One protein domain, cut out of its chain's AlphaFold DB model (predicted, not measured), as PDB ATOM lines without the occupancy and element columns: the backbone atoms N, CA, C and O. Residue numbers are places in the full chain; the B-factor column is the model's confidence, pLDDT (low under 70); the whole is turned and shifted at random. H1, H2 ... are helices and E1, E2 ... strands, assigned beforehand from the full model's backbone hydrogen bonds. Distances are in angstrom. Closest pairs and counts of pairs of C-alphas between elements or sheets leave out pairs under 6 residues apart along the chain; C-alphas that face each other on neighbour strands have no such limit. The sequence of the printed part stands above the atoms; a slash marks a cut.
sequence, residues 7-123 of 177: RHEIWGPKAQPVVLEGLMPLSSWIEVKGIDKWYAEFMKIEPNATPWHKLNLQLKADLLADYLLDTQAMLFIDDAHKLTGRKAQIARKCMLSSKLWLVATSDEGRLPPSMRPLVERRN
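What this domain is: This is residues 7 to 123 of the 177 residues of an uncharacterized protein of Photobacterium toruni (UniProt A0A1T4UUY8). A small parallel sheet, E1, E2 and E3, is covered on one face by two helices side by side, H5 and H6, in two layers. H7 lies close to H6 and H3 close to H5, while H1 is set off from the other helices. The printed part has 117 residues, with seven named helices and three named strands in the order H1 E1 H2 H3 H4 H5 E2 H6 E3 H7; the sheet order is E1 E2 E3, all parallel, and the class is mostly helix. It is compact, with a radius of gyration of the C-alphas of 14.3 A and spans of 43 by 33 by 23 A.

How they stand to each other: H1, residues 7 to 11, touches no helix and is not on the sheet. E1, residues 18 to 21, is an edge strand. H2, residues 26 to 29, only grazes the sheet; its closest C-alphas to E1 are Trp 29 and Leu 20, 5.6 A. H3 is residues 35 to 45. H4, residues 57 to 62, touches H2 at the C-alphas of Leu 57 and Ser 27, 6.6 A. H5, residues 64 to 71, is on the sheet and meets H4 only through their link. H3 is close to H5 but not clearly touching: the closest C-alphas, Trp 38 and Tyr 67, are 7.6 A apart, about perpendicular at 75 degrees. E2, residues 75 to 78, is parallel to E1 at 12 degrees, with N 20 and O 76 at 2.8 A, within hydrogen-bond range. H6, residues 85 to 97, touches H5 at the C-alphas of Cys 94 and Ala 65, 4.3 A, a shallow tilt of 12 degrees, the same way. Its height over the sheet is 10.5 A. With residues 90 to 93 alone it only just touches H4, with 3 pairs of C-alphas within 8 A; the closest are Ile 90 and Asp 62, 6.2 A. E3, residues 101 to 103, is parallel to E2 at 4 degrees, with N 77 and O 102 at 2.8 A, within hydrogen-bond range. The two strand-helix-strand units, parallel neighbour strands with helices between, are E1, H2 H3 H4 H5, E2 and E2, H6, E3, the latter with a right-handed crossover. H7, residues 116 to 122, is close to H6 but not clearly touching, with the closest C-alphas, Leu 118 and Leu 96, 7.8 A apart. Every O i to N i+4 pair is within hydrogen-bond range in H1, H4, H5, H6 and H7; in H3 5 of 7 are, and H2 is too short for such a pair.

Where its parts are: H1 begins at C-alpha 7, (42.567, 27.718, 30.729). H6 is 19.1 A long from first to last C-alpha, H3 15.7 A, H5 10.4 A and H7 10.2 A; H7 ends at C-alpha 122, (48.307, 47.724, 35.507).

The domain as a whole: The two C-alphas farthest apart, Pro 47 and Asp 107, are 44.0 A apart. The printed part has no cut. The links H3 to H4 and E3 to H7 are long. Mean pLDDT of the printed part is 91.2, and no printed residue is under 70.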
ATOM      1  N   ARG A   7      41.731  26.970  29.778       84.94
ATOM      2  CA  ARG A   7      42.567  27.718  30.729       84.94
ATOM      3  C   ARG A   7      43.761  26.922  31.256       84.94
ATOM      4  O   ARG A   7      44.781  27.518  31.585       84.94
ATOM      5  N   HIS A   8      43.619  25.601  31.358       87.25
ATOM      6  CA  HIS A   8      44.656  24.725  31.897       87.25
ATOM      7  C   HIS A   8      45.862  24.612  30.967       87.25
ATOM      8  O   HIS A   8      46.986  24.536  31.449       87.25
ATOM      9  N   GLU A   9      45.629  24.679  29.658       88.06
ATOM     10  CA  GLU A   9      46.676  24.649  28.635       88.06
ATOM     11  C   GLU A   9      47.411  25.994  28.554       88.06
ATOM     12  O   GLU A   9      48.618  26.028  28.345       88.06
ATOM     13  N   ILE A  10      46.694  27.105  28.762       85.94
ATOM     14  CA  ILE A  10      47.233  28.462  28.584       85.94
ATOM     15  C   ILE A  10      47.905  28.985  29.866       85.94
ATOM     16  O   ILE A  10      48.992  29.556  29.817       85.94
ATOM     17  N   TRP A  11      47.259  28.817  31.026       87.50
ATOM     18  CA  TRP A  11      47.684  29.407  32.306       87.50
ATOM     19  C   TRP A  11      47.962  28.373  33.409       87.50
ATOM     20  O   TRP A  11      48.200  28.762  34.557       87.50
ATOM     21  N   GLY A  12      47.933  27.078  33.082       87.56
ATOM     22  CA  GLY A  12      48.232  25.985  34.005       87.56
ATOM     23  C   GLY A  12      47.066  25.557  34.914       87.56
ATOM     24  O   GLY A  12      45.931  26.040  34.798       87.56
ATOM     25  N   PRO A  13      47.311  24.612  35.841       85.62
ATOM     26  CA  PRO A  13      46.303  24.113  36.772       85.62
ATOM     27  C   PRO A  13      45.933  25.188  37.805       85.62
ATOM     28  O   PRO A  13      46.559  25.312  38.852       85.62
ATOM     29  N   LYS A  14      44.904  25.984  37.499       83.00
ATOM     30  CA  LYS A  14      44.321  26.979  38.408       83.00
ATOM     31  C   LYS A  14      42.950  26.547  38.918       83.00
ATOM     32  O   LYS A  14      42.259  25.758  38.266       83.00
ATOM     33  N   ALA A  15      42.558  27.112  40.062       88.25
ATOM     34  CA  ALA A  15      41.216  26.988  40.618       88.25
ATOM     35  C   ALA A  15      40.129  27.430  39.618       88.25
ATOM     36  O   ALA A  15      40.413  28.034  38.574       88.25
ATOM     37  N   GLN A  16      38.877  27.083  39.922       91.06
ATOM     38  CA  GLN A  16      37.753  27.393  39.042       91.06
ATOM     39  C   GLN A  16      37.642  28.909  38.838       91.06
ATOM     40  O   GLN A  16      37.659  29.660  39.810       91.06
ATOM     41  N   PRO A  17      37.576  29.381  37.584       93.25
ATOM     42  CA  PRO A  17      37.558  30.802  37.308       93.25
ATOM     43  C   PRO A  17      36.217  31.419  37.700       93.25
ATOM     44  O   PRO A  17      35.167  30.782  37.598       93.25
ATOM     45  N   VAL A  18      36.259  32.697  38.062       95.38
ATOM     46  CA  VAL A  18      35.058  33.519  38.228       95.38
ATOM     47  C   VAL A  18      34.774  34.215  36.904       95.38
ATOM     48  O   VAL A  18      35.676  34.809  36.312       95.38
ATOM     49  N   VAL A  19      33.531  34.133  36.432       94.88
ATOM     50  CA  VAL A  19      33.095  34.748  35.173       94.88
ATOM     51  C   VAL A  19      31.990  35.753  35.476       94.88
ATOM     52  O   VAL A  19      30.945  35.389  36.009       94.88
ATOM     53  N   LEU A  20      32.236  37.018  35.151       95.56
ATOM     54  CA  LEU A  20      31.306  38.124  35.342       95.56
ATOM     55  C   LEU A  20      30.824  38.603  33.974       95.56
ATOM     56  O   LEU A  20      31.511  39.363  33.298       95.56
ATOM     57  N   GLU A  21      29.644  38.154  33.565       94.25
ATOM     58  CA  GLU A  21      29.029  38.563  32.298       94.25
ATOM     59  C   GLU A  21      28.113  39.771  32.555       94.25
ATOM     60  O   GLU A  21      27.171  39.688  33.351       94.25
ATOM     61  N   GLY A  22      28.398  40.917  31.927       91.44
ATOM     62  CA  GLY A  22      27.687  42.176  32.181       91.44
ATOM     63  C   GLY A  22      26.183  42.108  31.886       91.44
ATOM     64  O   GLY A  22      25.371  42.638  32.659       91.44
ATOM     65  N   LEU A  23      25.817  41.399  30.815       91.88
ATOM     66  CA  LEU A  23      24.434  41.199  30.373       91.88
ATOM     67  C   LEU A  23      23.650  40.229  31.267       91.88
ATOM     68  O   LEU A  23      22.442  40.386  31.439       91.88
ATOM     69  N   MET A  24      24.325  39.267  31.897       92.56
ATOM     70  CA  MET A  24      23.666  38.224  32.682       92.56
ATOM     71  C   MET A  24      23.265  38.706  34.081       92.56
ATOM     72  O   MET A  24      23.934  39.569  34.661       92.56
ATOM     73  N   PRO A  25      22.180  38.176  34.675       91.81
ATOM     74  CA  PRO A  25      21.776  38.533  36.033       91.81
ATOM     75  C   PRO A  25      22.848  38.148  37.062       91.81
ATOM     76  O   PRO A  25      23.625  37.222  36.848       91.81
ATOM     77  N   LEU A  26      22.856  38.821  38.219       90.81
ATOM     78  CA  LEU A  26      23.849  38.588  39.281       90.81
ATOM     79  C   LEU A  26      23.859  37.130  39.789       90.81
ATOM     80  O   LEU A  26      24.882  36.656  40.271       90.81
ATOM     81  N   SER A  27      22.743  36.408  39.647       91.50
ATOM     82  CA  SER A  27      22.641  34.981  39.971       91.50
ATOM     83  C   SER A  27      23.583  34.107  39.153       91.50
ATOM     84  O   SER A  27      24.136  33.163  39.696       91.50
ATOM     85  N   SER A  28      23.838  34.456  37.893       91.94
ATOM     86  CA  SER A  28      24.773  33.702  37.050       91.94
ATOM     87  C   SER A  28      26.224  33.795  37.539       91.94
ATOM     88  O   SER A  28      27.007  32.871  37.349       91.94
ATOM     89  N   TRP A  29      26.593  34.889  38.215       93.69
ATOM     90  CA  TRP A  29      27.973  35.126  38.652       93.69
ATOM     91  C   TRP A  29      28.387  34.222  39.817       93.69
ATOM     92  O   TRP A  29      29.576  34.004  40.034       93.69
ATOM     93  N   ILE A  30      27.417  33.708  40.579       92.06
ATOM     94  CA  ILE A  30      27.665  32.879  41.766       92.06
ATOM     95  C   ILE A  30      27.689  31.376  41.457       92.06
ATOM     96  O   ILE A  30      27.949  30.578  42.354       92.06
ATOM     97  N   GLU A  31      27.462  30.971  40.205       89.31
ATOM     98  CA  GLU A  31      27.460  29.568  39.758       89.31
ATOM     99  C   GLU A  31      28.886  29.013  39.547       89.31
ATOM    100  O   GLU A  31      29.193  28.313  38.579       89.31
ATOM    101  N   VAL A  32      29.797  29.328  40.471       90.94
ATOM    102  CA  VAL A  32      31.189  28.870  40.433       90.94
ATOM    103  C   VAL A  32      31.271  27.458  41.013       90.94
ATOM    104  O   VAL A  32      30.945  27.208  42.175       90.94
ATOM    105  N   LYS A  33      31.740  26.501  40.206       89.56
ATOM    106  CA  LYS A  33      31.852  25.098  40.626       89.56
ATOM    107  C   LYS A  33      32.764  24.964  41.848       89.56
ATOM    108  O   LYS A  33      33.940  25.306  41.793       89.56
ATOM    109  N   GLY A  34      32.233  24.396  42.929       87.75
ATOM    110  CA  GLY A  34      32.994  24.134  44.153       87.75
ATOM    111  C   GLY A  34      33.135  25.328  45.100       87.75
ATOM    112  O   GLY A  34      33.823  25.185  46.109       87.75
ATOM    113  N   ILE A  35      32.465  26.457  44.836       91.12
ATOM    114  CA  ILE A  35      32.473  27.614  45.744       91.12
ATOM    115  C   ILE A  35      31.932  27.263  47.134       91.12
ATOM    116  O   ILE A  35      32.494  27.699  48.130       91.12
ATOM    117  N   ASP A  36      30.930  26.383  47.217       89.88
ATOM    118  CA  ASP A  36      30.357  25.920  48.487       89.88
ATOM    119  C   ASP A  36      31.390  25.188  49.358       89.88
ATOM    120  O   ASP A  36      31.375  25.307  50.582       89.88
ATOM    121  N   LYS A  37      32.306  24.436  48.726       91.81
ATOM    122  CA  LYS A  37      33.380  23.714  49.427       91.81
ATOM    123  C   LYS A  37      34.415  24.686  49.977       91.81
ATOM    124  O   LYS A  37      34.770  24.575  51.144       91.81
ATOM    125  N   TRP A  38      34.833  25.654  49.160       93.81
ATOM    126  CA  TRP A  38      35.702  26.736  49.624       93.81
ATOM    127  C   TRP A  38      35.043  27.506  50.774       93.81
ATOM    128  O   TRP A  38      35.670  27.723  51.803       93.81
ATOM    129  N   TYR A  39      33.755  27.836  50.656       92.94
ATOM    130  CA  TYR A  39      33.054  28.577  51.698       92.94
ATOM    131  C   TYR A  39      32.970  27.788  53.013       92.94
ATOM    132  O   TYR A  39      33.103  28.357  54.092       92.94
ATOM    133  N   ALA A  40      32.801  26.465  52.947       91.44
ATOM    134  CA  ALA A  40      32.834  25.611  54.132       91.44
ATOM    135  C   ALA A  40      34.205  25.611  54.834       91.44
ATOM    136  O   ALA A  40      34.260  25.494  56.057       91.44
ATOM    137  N   GLU A  41      35.305  25.744  54.090       91.25
ATOM    138  CA  GLU A  41      36.649  25.915  54.655       91.25
ATOM    139  C   GLU A  41      36.842  27.321  55.229       91.25
ATOM    140  O   GLU A  41      37.334  27.454  56.348       91.25
ATOM    141  N   PHE A  42      36.357  28.347  54.527       88.88
ATOM    142  CA  PHE A  42      36.352  29.735  54.987       88.88
ATOM    143  C   PHE A  42      35.633  29.891  56.342       88.88
ATOM    144  O   PHE A  42      36.170  30.503  57.264       88.88
ATOM    145  N   MET A  43      34.477  29.242  56.536       89.31
ATOM    146  CA  MET A  43      33.752  29.268  57.820       89.31
ATOM    147  C   MET A  43      34.518  28.627  58.990       89.31
ATOM    148  O   MET A  43      34.217  28.920  60.144       89.31
ATOM    149  N   LYS A  44      35.497  27.744  58.743       88.19
ATOM    150  CA  LYS A  44      36.336  27.205  59.833       88.19
ATOM    151  C   LYS A  44      37.274  28.270  60.397       88.19
ATOM    152  O   LYS A  44      37.655  28.184  61.560       88.19
ATOM    153  N   ILE A  45      37.653  29.235  59.562       85.06
ATOM    154  CA  ILE A  45      38.524  30.357  59.914       85.06
ATOM    155  C   ILE A  45      37.685  31.483  60.536       85.06
ATOM    156  O   ILE A  45      38.100  32.081  61.526       85.06
ATOM    157  N   GLU A  46      36.472  31.712  60.021       83.75
ATOM    158  CA  GLU A  46      35.491  32.652  60.577       83.75
ATOM    159  C   GLU A  46      34.260  31.927  61.162       83.75
ATOM    160  O   GLU A  46      33.231  31.795  60.493       83.75
ATOM    161  N   PRO A  47      34.303  31.494  62.437       72.88
ATOM    162  CA  PRO A  47      33.248  30.670  63.035       72.88
ATOM    163  C   PRO A  47      31.883  31.371  63.182       72.88
ATOM    164  O   PRO A  47      30.874  30.699  63.376       72.88
ATOM    165  N   ASN A  48      31.829  32.703  63.054       81.00
ATOM    166  CA  ASN A  48      30.584  33.485  63.083       81.00
ATOM    167  C   ASN A  48      29.971  33.722  61.687       81.00
ATOM    168  O   ASN A  48      29.002  34.473  61.556       81.00
ATOM    169  N   ALA A  49      30.527  33.118  60.634       82.81
ATOM    170  CA  ALA A  49      30.027  33.280  59.276       82.81
ATOM    171  C   ALA A  49      28.653  32.608  59.078       82.81
ATOM    172  O   ALA A  49      28.358  31.526  59.587       82.81
ATOM    173  N   THR A  50      27.784  33.265  58.307       88.12
ATOM    174  CA  THR A  50      26.453  32.735  57.979       88.12
ATOM    175  C   THR A  50      26.572  31.631  56.923       88.12
ATOM    176  O   THR A  50      27.202  31.866  55.899       88.12
ATOM    177  N   PRO A  51      25.923  30.460  57.079       88.19
ATOM    178  CA  PRO A  51      26.010  29.382  56.095       88.19
ATOM    179  C   PRO A  51      25.640  29.820  54.673       88.19
ATOM    180  O   PRO A  51      24.652  30.530  54.482       88.19
ATOM    181  N   TRP A  52      26.362  29.312  53.666       89.31
ATOM    182  CA  TRP A  52      26.226  29.732  52.261       89.31
ATOM    183  C   TRP A  52      24.780  29.762  51.749       89.31
ATOM    184  O   TRP A  52      24.358  30.711  51.093       89.31
ATOM    185  N   HIS A  53      23.982  28.742  52.068       88.31
ATOM    186  CA  HIS A  53      22.589  28.638  51.620       88.31
ATOM    187  C   HIS A  53      21.670  29.725  52.205       88.31
ATOM    188  O   HIS A  53      20.644  30.022  51.603       88.31
ATOM    189  N   LYS A  54      22.036  30.331  53.343       91.19
ATOM    190  CA  LYS A  54      21.289  31.426  53.983       91.19
ATOM    191  C   LYS A  54      21.712  32.809  53.492       91.19
ATOM    192  O   LYS A  54      21.037  33.791  53.789       91.19
ATOM    193  N   LEU A  55      22.820  32.908  52.758       91.75
ATOM    194  CA  LEU A  55      23.284  34.180  52.222       91.75
ATOM    195  C   LEU A  55      22.379  34.655  51.085       91.75
ATOM    196  O   LEU A  55      22.070  33.908  50.153       91.75
ATOM    197  N   ASN A  56      22.031  35.941  51.122       93.12
ATOM    198  CA  ASN A  56      21.439  36.619  49.976       93.12
ATOM    199  C   ASN A  56      22.443  36.644  48.807       93.12
ATOM    200  O   ASN A  56      23.658  36.683  48.999       93.12
ATOM    201  N   LEU A  57      21.919  36.689  47.587       91.75
ATOM    202  CA  LEU A  57      22.654  36.798  46.335       91.75
ATOM    203  C   LEU A  57      23.723  37.898  46.345       91.75
ATOM    204  O   LEU A  57      24.823  37.690  45.843       91.75
ATOM    205  N   GLN A  58      23.418  39.057  46.929       90.50
ATOM    206  CA  GLN A  58      24.374  40.164  47.005       90.50
ATOM    207  C   GLN A  58      25.594  39.808  47.860       90.50
ATOM    208  O   GLN A  58      26.717  40.016  47.416       90.50
ATOM    209  N   LEU A  59      25.369  39.200  49.029       92.19
ATOM    210  CA  LEU A  59      26.442  38.761  49.923       92.19
ATOM    211  C   LEU A  59      27.285  37.661  49.269       92.19
ATOM    212  O   LEU A  59      28.509  37.706  49.331       92.19
ATOM    213  N   LYS A  60      26.642  36.716  48.570       94.44
ATOM    214  CA  LYS A  60      27.352  35.691  47.786       94.44
ATOM    215  C   LYS A  60      28.250  36.310  46.718       94.44
ATOM    216  O   LYS A  60      29.377  35.869  46.535       94.44
ATOM    217  N   ALA A  61      27.763  37.338  46.029       93.94
ATOM    218  CA  ALA A  61      28.540  38.024  45.008       93.94
ATOM    219  C   ALA A  61      29.700  38.848  45.600       93.94
ATOM    220  O   ALA A  61      30.761  38.926  44.987       93.94
ATOM    221  N   ASP A  62      29.543  39.423  46.795       92.75
ATOM    222  CA  ASP A  62      30.628  40.134  47.487       92.75
ATOM    223  C   ASP A  62      31.780  39.210  47.910       92.75
ATOM    224  O   ASP A  62      32.939  39.643  47.891       92.75
ATOM    225  N   LEU A  63      31.460  37.953  48.240       94.25
ATOM    226  CA  LEU A  63      32.420  36.904  48.599       94.25
ATOM    227  C   LEU A  63      33.242  36.399  47.407       94.25
ATOM    228  O   LEU A  63      34.283  35.781  47.609       94.25
ATOM    229  N   LEU A  64      32.834  36.684  46.163       95.75
ATOM    230  CA  LEU A  64      33.625  36.320  44.979       95.75
ATOM    231  C   LEU A  64      35.013  36.969  45.001       95.75
ATOM    232  O   LEU A  64      35.982  36.377  44.530       95.75
ATOM    233  N   ALA A  65      35.121  38.175  45.558       95.31
ATOM    234  CA  ALA A  65      36.403  38.851  45.701       95.31
ATOM    235  C   ALA A  65      37.324  38.129  46.696       95.31
ATOM    236  O   ALA A  65      38.524  38.041  46.450       95.31
ATOM    237  N   ASP A  66      36.766  37.599  47.781       94.75
ATOM    238  CA  ASP A  66      37.518  36.881  48.811       94.75
ATOM    239  C   ASP A  66      37.922  35.490  48.289       94.75
ATOM    240  O   ASP A  66      39.087  35.107  48.368       94.75
ATOM    241  N   TYR A  67      37.023  34.815  47.561       95.00
ATOM    242  CA  TYR A  67      37.342  33.595  46.811       95.00
ATOM    243  C   TYR A  67      38.512  33.791  45.839       95.00
ATOM    244  O   TYR A  67      39.435  32.975  45.794       95.00
ATOM    245  N   LEU A  68      38.494  34.871  45.049       95.56
ATOM    246  CA  LEU A  68      39.565  35.190  44.101       95.56
ATOM    247  C   LEU A  68      40.898  35.467  44.803       95.56
ATOM    248  O   LEU A  68      41.948  35.114  44.261       95.56
ATOM    249  N   LEU A  69      40.855  36.085  45.986       94.69
ATOM    250  CA  LEU A  69      42.040  36.371  46.785       94.69
ATOM    251  C   LEU A  69      42.665  35.080  47.329       94.69
ATOM    252  O   LEU A  69      43.860  34.861  47.139       94.69
ATOM    253  N   ASP A  70      41.861  34.203  47.923       93.50
ATOM    254  CA  ASP A  70      42.344  32.976  48.563       93.50
ATOM    255  C   ASP A  70      42.839  31.954  47.541       93.50
ATOM    256  O   ASP A  70      43.898  31.343  47.690       93.50
ATOM    257  N   THR A  71      42.072  31.763  46.467       92.50
ATOM    258  CA  THR A  71      42.338  30.698  45.491       92.50
ATOM    259  C   THR A  71      43.270  31.125  44.366       92.50
ATOM    260  O   THR A  71      43.719  30.280  43.586       92.50
ATOM    261  N   GLN A  72      43.531  32.433  44.233       92.12
ATOM    262  CA  GLN A  72      44.254  33.016  43.100       92.12
ATOM    263  C   GLN A  72      43.657  32.588  41.741       92.12
ATOM    264  O   GLN A  72      44.363  32.504  40.725       92.12
ATOM    265  N   ALA A  73      42.348  32.299  41.726       92.69
ATOM    266  CA  ALA A  73      41.605  31.954  40.527       92.69
ATOM    267  C   ALA A  73      41.628  33.108  39.515       92.69
ATOM    268  O   ALA A  73      41.855  34.275  39.843       92.69
ATOM    269  N   MET A  74      41.410  32.767  38.245       94.31
ATOM    270  CA  MET A  74      41.335  33.777  37.195       94.31
ATOM    271  C   MET A  74      39.964  34.440  37.183       94.31
ATOM    272  O   MET A  74      38.944  33.774  37.371       94.31
ATOM    273  N   LEU A  75      39.955  35.734  36.887       96.00
ATOM    274  CA  LEU A  75      38.740  36.512  36.700       96.00
ATOM    275  C   LEU A  75      38.517  36.794  35.212       96.00
ATOM    276  O   LEU A  75      39.356  37.405  34.558       96.00
ATOM    277  N   PHE A  76      37.369  36.390  34.688       95.56
ATOM    278  CA  PHE A  76      36.897  36.791  33.369       95.56
ATOM    279  C   PHE A  76      35.777  37.807  33.535       95.56
ATOM    280  O   PHE A  76      34.841  37.575  34.296       95.56
ATOM    281  N   ILE A  77      35.866  38.919  32.819       95.75
ATOM    282  CA  ILE A  77      34.804  39.915  32.746       95.75
ATOM    283  C   ILE A  77      34.415  40.051  31.286       95.75
ATOM    284  O   ILE A  77      35.247  40.450  30.474       95.75
ATOM    285  N   ASP A  78      33.167  39.729  30.974       93.38
ATOM    286  CA  ASP A  78      32.606  39.890  29.639       93.38
ATOM    287  C   ASP A  78      31.606  41.047  29.608       93.38
ATOM    288  O   ASP A  78      30.993  41.383  30.629       93.38
ATOM    289  N   ASP A  79      31.470  41.684  28.448       92.75
ATOM    290  CA  ASP A  79      30.640  42.873  28.250       92.75
ATOM    291  C   ASP A  79      30.864  43.954  29.318       92.75
ATOM    292  O   ASP A  79      29.925  44.541  29.862       92.75
ATOM    293  N   ALA A  80      32.127  44.257  29.638       94.81
ATOM    294  CA  ALA A  80      32.455  45.149  30.753       94.81
ATOM    295  C   ALA A  80      31.855  46.562  30.607       94.81
ATOM    296  O   ALA A  80      31.563  47.223  31.601       94.81
ATOM    297  N   HIS A  81      31.606  47.007  29.374       92.94
ATOM    298  CA  HIS A  81      30.908  48.253  29.048       92.94
ATOM    299  C   HIS A  81      29.433  48.298  29.498       92.94
ATOM    300  O   HIS A  81      28.850  49.379  29.568       92.94
ATOM    301  N   LYS A  82      28.824  47.150  29.821       94.00
ATOM    302  CA  LYS A  82      27.459  47.035  30.359       94.00
ATOM    303  C   LYS A  82      27.418  47.006  31.888       94.00
ATOM    304  O   LYS A  82      26.340  47.051  32.480       94.00
ATOM    305  N   LEU A  83      28.573  46.949  32.554       93.56
ATOM    306  CA  LEU A  83      28.641  46.951  34.011       93.56
ATOM    307  C   LEU A  83      28.274  48.326  34.570       93.56
ATOM    308  O   LEU A  83      28.985  49.310  34.389       93.56
ATOM    309  N   THR A  84      27.185  48.383  35.330       91.19
ATOM    310  CA  THR A  84      26.720  49.606  35.995       91.19
ATOM    311  C   THR A  84      26.320  49.327  37.445       91.19
ATOM    312  O   THR A  84      26.164  48.174  37.863       91.19
ATOM    313  N   GLY A  85      26.212  50.390  38.251       91.88
ATOM    314  CA  GLY A  85      25.733  50.320  39.634       91.88
ATOM    315  C   GLY A  85      26.443  49.259  40.487       91.88
ATOM    316  O   GLY A  85      27.673  49.215  40.559       91.88
ATOM    317  N   ARG A  86      25.655  48.385  41.128       91.31
ATOM    318  CA  ARG A  86      26.155  47.348  42.046       91.31
ATOM    319  C   ARG A  86      27.055  46.317  41.360       91.31
ATOM    320  O   ARG A  86      28.077  45.940  41.925       91.31
ATOM    321  N   LYS A  87      26.724  45.905  40.132       93.44
ATOM    322  CA  LYS A  87      27.543  44.966  39.349       93.44
ATOM    323  C   LYS A  87      28.942  45.527  39.095       93.44
ATOM    324  O   LYS A  87      29.925  44.821  39.293       93.44
ATOM    325  N   ALA A  88      29.039  46.811  38.740       94.00
ATOM    326  CA  ALA A  88      30.324  47.479  38.542       94.00
ATOM    327  C   ALA A  88      31.149  47.566  39.838       94.00
ATOM    328  O   ALA A  88      32.368  47.406  39.807       94.00
ATOM    329  N   GLN A  89      30.501  47.787  40.990       94.06
ATOM    330  CA  GLN A  89      31.183  47.787  42.291       94.06
ATOM    331  C   GLN A  89      31.758  46.407  42.642       94.06
ATOM    332  O   GLN A  89      32.921  46.316  43.036       94.06
ATOM    333  N   ILE A  90      30.968  45.344  42.461       95.06
ATOM    334  CA  ILE A  90      31.391  43.960  42.727       95.06
ATOM    335  C   ILE A  90      32.520  43.558  41.775       95.06
ATOM    336  O   ILE A  90      33.557  43.075  42.225       95.06
ATOM    337  N   ALA A  91      32.370  43.835  40.476       96.00
ATOM    338  CA  ALA A  91      33.400  43.563  39.478       96.00
ATOM    339  C   ALA A  91      34.713  44.287  39.807       96.00
ATOM    340  O   ALA A  91      35.782  43.682  39.767       96.00
ATOM    341  N   ARG A  92      34.643  45.555  40.233       95.44
ATOM    342  CA  ARG A  92      35.812  46.308  40.703       95.44
ATOM    343  C   ARG A  92      36.484  45.649  41.912       95.44
ATOM    344  O   ARG A  92      37.711  45.576  41.938       95.44
ATOM    345  N   LYS A  93      35.715  45.190  42.910       95.75
ATOM    346  CA  LYS A  93      36.259  44.475  44.084       95.75
ATOM    347  C   LYS A  93      36.967  43.189  43.638       95.75
ATOM    348  O   LYS A  93      38.107  42.959  44.023       95.75
ATOM    349  N   CYS A  94      36.346  42.425  42.738       96.12
ATOM    350  CA  CYS A  94      36.930  41.211  42.165       96.12
ATOM    351  C   CYS A  94      38.240  41.496  41.415       96.12
ATOM    352  O   CYS A  94      39.221  40.784  41.615       96.12
ATOM    353  N   MET A  95      38.298  42.561  40.606       95.31
ATOM    354  CA  MET A  95      39.525  42.956  39.899       95.31
ATOM    355  C   MET A  95      40.674  43.281  40.854       95.31
ATOM    356  O   MET A  95      41.816  42.926  40.568       95.31
ATOM    357  N   LEU A  96      40.381  43.955  41.971       94.75
ATOM    358  CA  LEU A  96      41.381  44.301  42.984       94.75
ATOM    359  C   LEU A  96      41.950  43.062  43.684       94.75
ATOM    360  O   LEU A  96      43.156  43.014  43.912       94.75
ATOM    361  N   SER A  97      41.104  42.075  43.985       95.19
ATOM    362  CA  SER A  97      41.512  40.827  44.641       95.19
ATOM    363  C   SER A  97      42.188  39.829  43.699       95.19
ATOM    364  O   SER A  97      43.022  39.033  44.123       95.19
ATOM    365  N   SER A  98      41.842  39.855  42.412       94.12
ATOM    366  CA  SER A  98      42.385  38.920  41.427       94.12
ATOM    367  C   SER A  98      43.813  39.281  40.999       94.12
ATOM    368  O   SER A  98      44.133  40.437  40.706       94.12
ATOM    369  N   LYS A  99      44.680  38.270  40.885       90.81
ATOM    370  CA  LYS A  99      46.044  38.445  40.357       90.81
ATOM    371  C   LYS A  99      46.081  38.525  38.832       90.81
ATOM    372  O   LYS A  99      46.890  39.272  38.284       90.81
ATOM    373  N   LEU A 100      45.226  37.749  38.170       92.12
ATOM    374  CA  LEU A 100      45.109  37.679  36.718       92.12
ATOM    375  C   LEU A 100      43.643  37.823  36.326       92.12
ATOM    376  O   LEU A 100      42.794  37.053  36.784       92.12
ATOM    377  N   TRP A 101      43.375  38.782  35.450       94.06
ATOM    378  CA  TRP A 101      42.049  39.041  34.923       94.06
ATOM    379  C   TRP A 101      42.094  39.244  33.412       94.06
ATOM    380  O   TRP A 101      43.080  39.742  32.870       94.06
ATOM    381  N   LEU A 102      41.010  38.859  32.746       94.31
ATOM    382  CA  LEU A 102      40.771  39.087  31.329       94.31
ATOM    383  C   LEU A 102      39.451  39.838  31.195       94.31
ATOM    384  O   LEU A 102      38.435  39.404  31.733       94.31
ATOM    385  N   VAL A 103      39.483  40.982  30.516       94.62
ATOM    386  CA  VAL A 103      38.332  41.877  30.371       94.62
ATOM    387  C   VAL A 103      38.027  42.042  28.892       94.62
ATOM    388  O   VAL A 103      38.876  42.517  28.141       94.62
ATOM    389  N   ALA A 104      36.813  41.684  28.495       93.25
ATOM    390  CA  ALA A 104      36.259  41.982  27.187       93.25
ATOM    391  C   ALA A 104      35.333  43.204  27.284       93.25
ATOM    392  O   ALA A 104      34.501  43.339  28.186       93.25
ATOM    393  N   THR A 105      35.514  44.142  26.362       91.75
ATOM    394  CA  THR A 105      34.717  45.366  26.255       91.75
ATOM    395  C   THR A 105      34.581  45.741  24.787       91.75
ATOM    396  O   THR A 105      35.491  45.487  24.004       91.75
ATOM    397  N   SER A 106      33.472  46.383  24.410       88.81
ATOM    398  CA  SER A 106      33.286  46.883  23.042       88.81
ATOM    399  C   SER A 106      34.278  47.999  22.688       88.81
ATOM    400  O   SER A 106      34.577  48.241  21.526       88.81
ATOM    401  N   ASP A 107      34.686  48.768  23.702       84.31
ATOM    402  CA  ASP A 107      35.593  49.907  23.585       84.31
ATOM    403  C   ASP A 107      36.204  50.184  24.967       84.31
ATOM    404  O   ASP A 107      35.495  50.140  25.983       84.31
ATOM    405  N   GLU A 108      37.501  50.479  25.029       82.56
ATOM    406  CA  GLU A 108      38.192  50.857  26.268       82.56
ATOM    407  C   GLU A 108      37.586  52.142  26.862       82.56
ATOM    408  O   GLU A 108      37.391  52.252  28.077       82.56
ATOM    409  N   GLY A 109      37.148  53.076  26.009       84.62
ATOM    410  CA  GLY A 109      36.480  54.310  26.426       84.62
ATOM    411  C   GLY A 109      35.094  54.099  27.050       84.62
ATOM    412  O   GLY A 109      34.605  54.976  27.769       84.62
ATOM    413  N   ARG A 110      34.463  52.937  26.825       87.88
ATOM    414  CA  ARG A 110      33.162  52.573  27.416       87.88
ATOM    415  C   ARG A 110      33.288  51.800  28.727       87.88
ATOM    416  O   ARG A 110      32.269  51.497  29.340       87.88
ATOM    417  N   LEU A 111      34.507  51.515  29.191       91.31
ATOM    418  CA  LEU A 111      34.696  50.906  30.504       91.31
ATOM    419  C   LEU A 111      34.143  51.809  31.616       91.31
ATOM    420  O   LEU A 111      34.301  53.037  31.535       91.31
ATOM    421  N   PRO A 112      33.567  51.221  32.682       91.00
ATOM    422  CA  PRO A 112      33.087  51.977  33.827       91.00
ATOM    423  C   PRO A 112      34.198  52.857  34.419       91.00
ATOM    424  O   PRO A 112      35.320  52.370  34.615       91.00
ATOM    425  N   PRO A 113      33.907  54.123  34.784       90.50
ATOM    426  CA  PRO A 113      34.903  55.035  35.353       90.50
ATOM    427  C   PRO A 113      35.600  54.488  36.603       90.50
ATOM    428  O   PRO A 113      36.737  54.843  36.888       90.50
ATOM    429  N   SER A 114      34.936  53.605  37.349       89.44
ATOM    430  CA  SER A 114      35.476  52.979  38.556       89.44
ATOM    431  C   SER A 114      36.513  51.879  38.273       89.44
ATOM    432  O   SER A 114      37.360  51.610  39.128       89.44
ATOM    433  N   MET A 115      36.454  51.253  37.093       91.56
ATOM    434  CA  MET A 115      37.351  50.174  36.660       91.56
ATOM    435  C   MET A 115      38.506  50.698  35.808       91.56
ATOM    436  O   MET A 115      39.606  50.155  35.881       91.56
ATOM    437  N   ARG A 116      38.289  51.776  35.045       90.75
ATOM    438  CA  ARG A 116      39.296  52.353  34.142       90.75
ATOM    439  C   ARG A 116      40.652  52.630  34.820       90.75
ATOM    440  O   ARG A 116      41.653  52.140  34.302       90.75
ATOM    441  N   PRO A 117      40.719  53.241  36.022       91.69
ATOM    442  CA  PRO A 117      41.997  53.445  36.704       91.69
ATOM    443  C   PRO A 117      42.717  52.141  37.066       91.69
ATOM    444  O   PRO A 117      43.939  52.129  37.171       91.69
ATOM    445  N   LEU A 118      41.993  51.035  37.286       91.81
ATOM    446  CA  LEU A 118      42.611  49.736  37.582       91.81
ATOM    447  C   LEU A 118      43.295  49.150  36.349       91.81
ATOM    448  O   LEU A 118      44.383  48.587  36.463       91.81
ATOM    449  N   VAL A 119      42.657  49.306  35.189       91.56
ATOM    450  CA  VAL A 119      43.202  48.887  33.897       91.56
ATOM    451  C   VAL A 119      44.430  49.731  33.565       91.56
ATOM    452  O   VAL A 119      45.503  49.184  33.339       91.56
ATOM    453  N   GLU A 120      44.320  51.057  33.637       89.88
ATOM    454  CA  GLU A 120      45.418  51.978  33.314       89.88
ATOM    455  C   GLU A 120      46.648  51.757  34.206       89.88
ATOM    456  O   GLU A 120      47.764  51.650  33.702       89.88
ATOM    457  N   ARG A 121      46.456  51.595  35.524       90.50
ATOM    458  CA  ARG A 121      47.560  51.380  36.479       90.50
ATOM    459  C   ARG A 121      48.337  50.087  36.249       90.50
ATOM    460  O   ARG A 121      49.509  50.022  36.600       90.50
ATOM    461  N   ARG A 122      47.688  49.043  35.727       87.12
ATOM    462  CA  ARG A 122      48.307  47.724  35.507       87.12
ATOM    463  C   ARG A 122      48.970  47.592  34.136       87.12
ATOM    464  O   ARG A 122      49.649  46.595  33.923       87.12
ATOM    465  N   ASN A 123      48.761  48.560  33.240       88.12
ATOM    466  CA  ASN A 123      49.226  48.555  31.852       88.12
ATOM    467  C   ASN A 123      49.102  47.172  31.163       88.12
ATOM    468  O   ASN A 123      50.113  46.568  30.802       88.12
TER     469      ASN A 123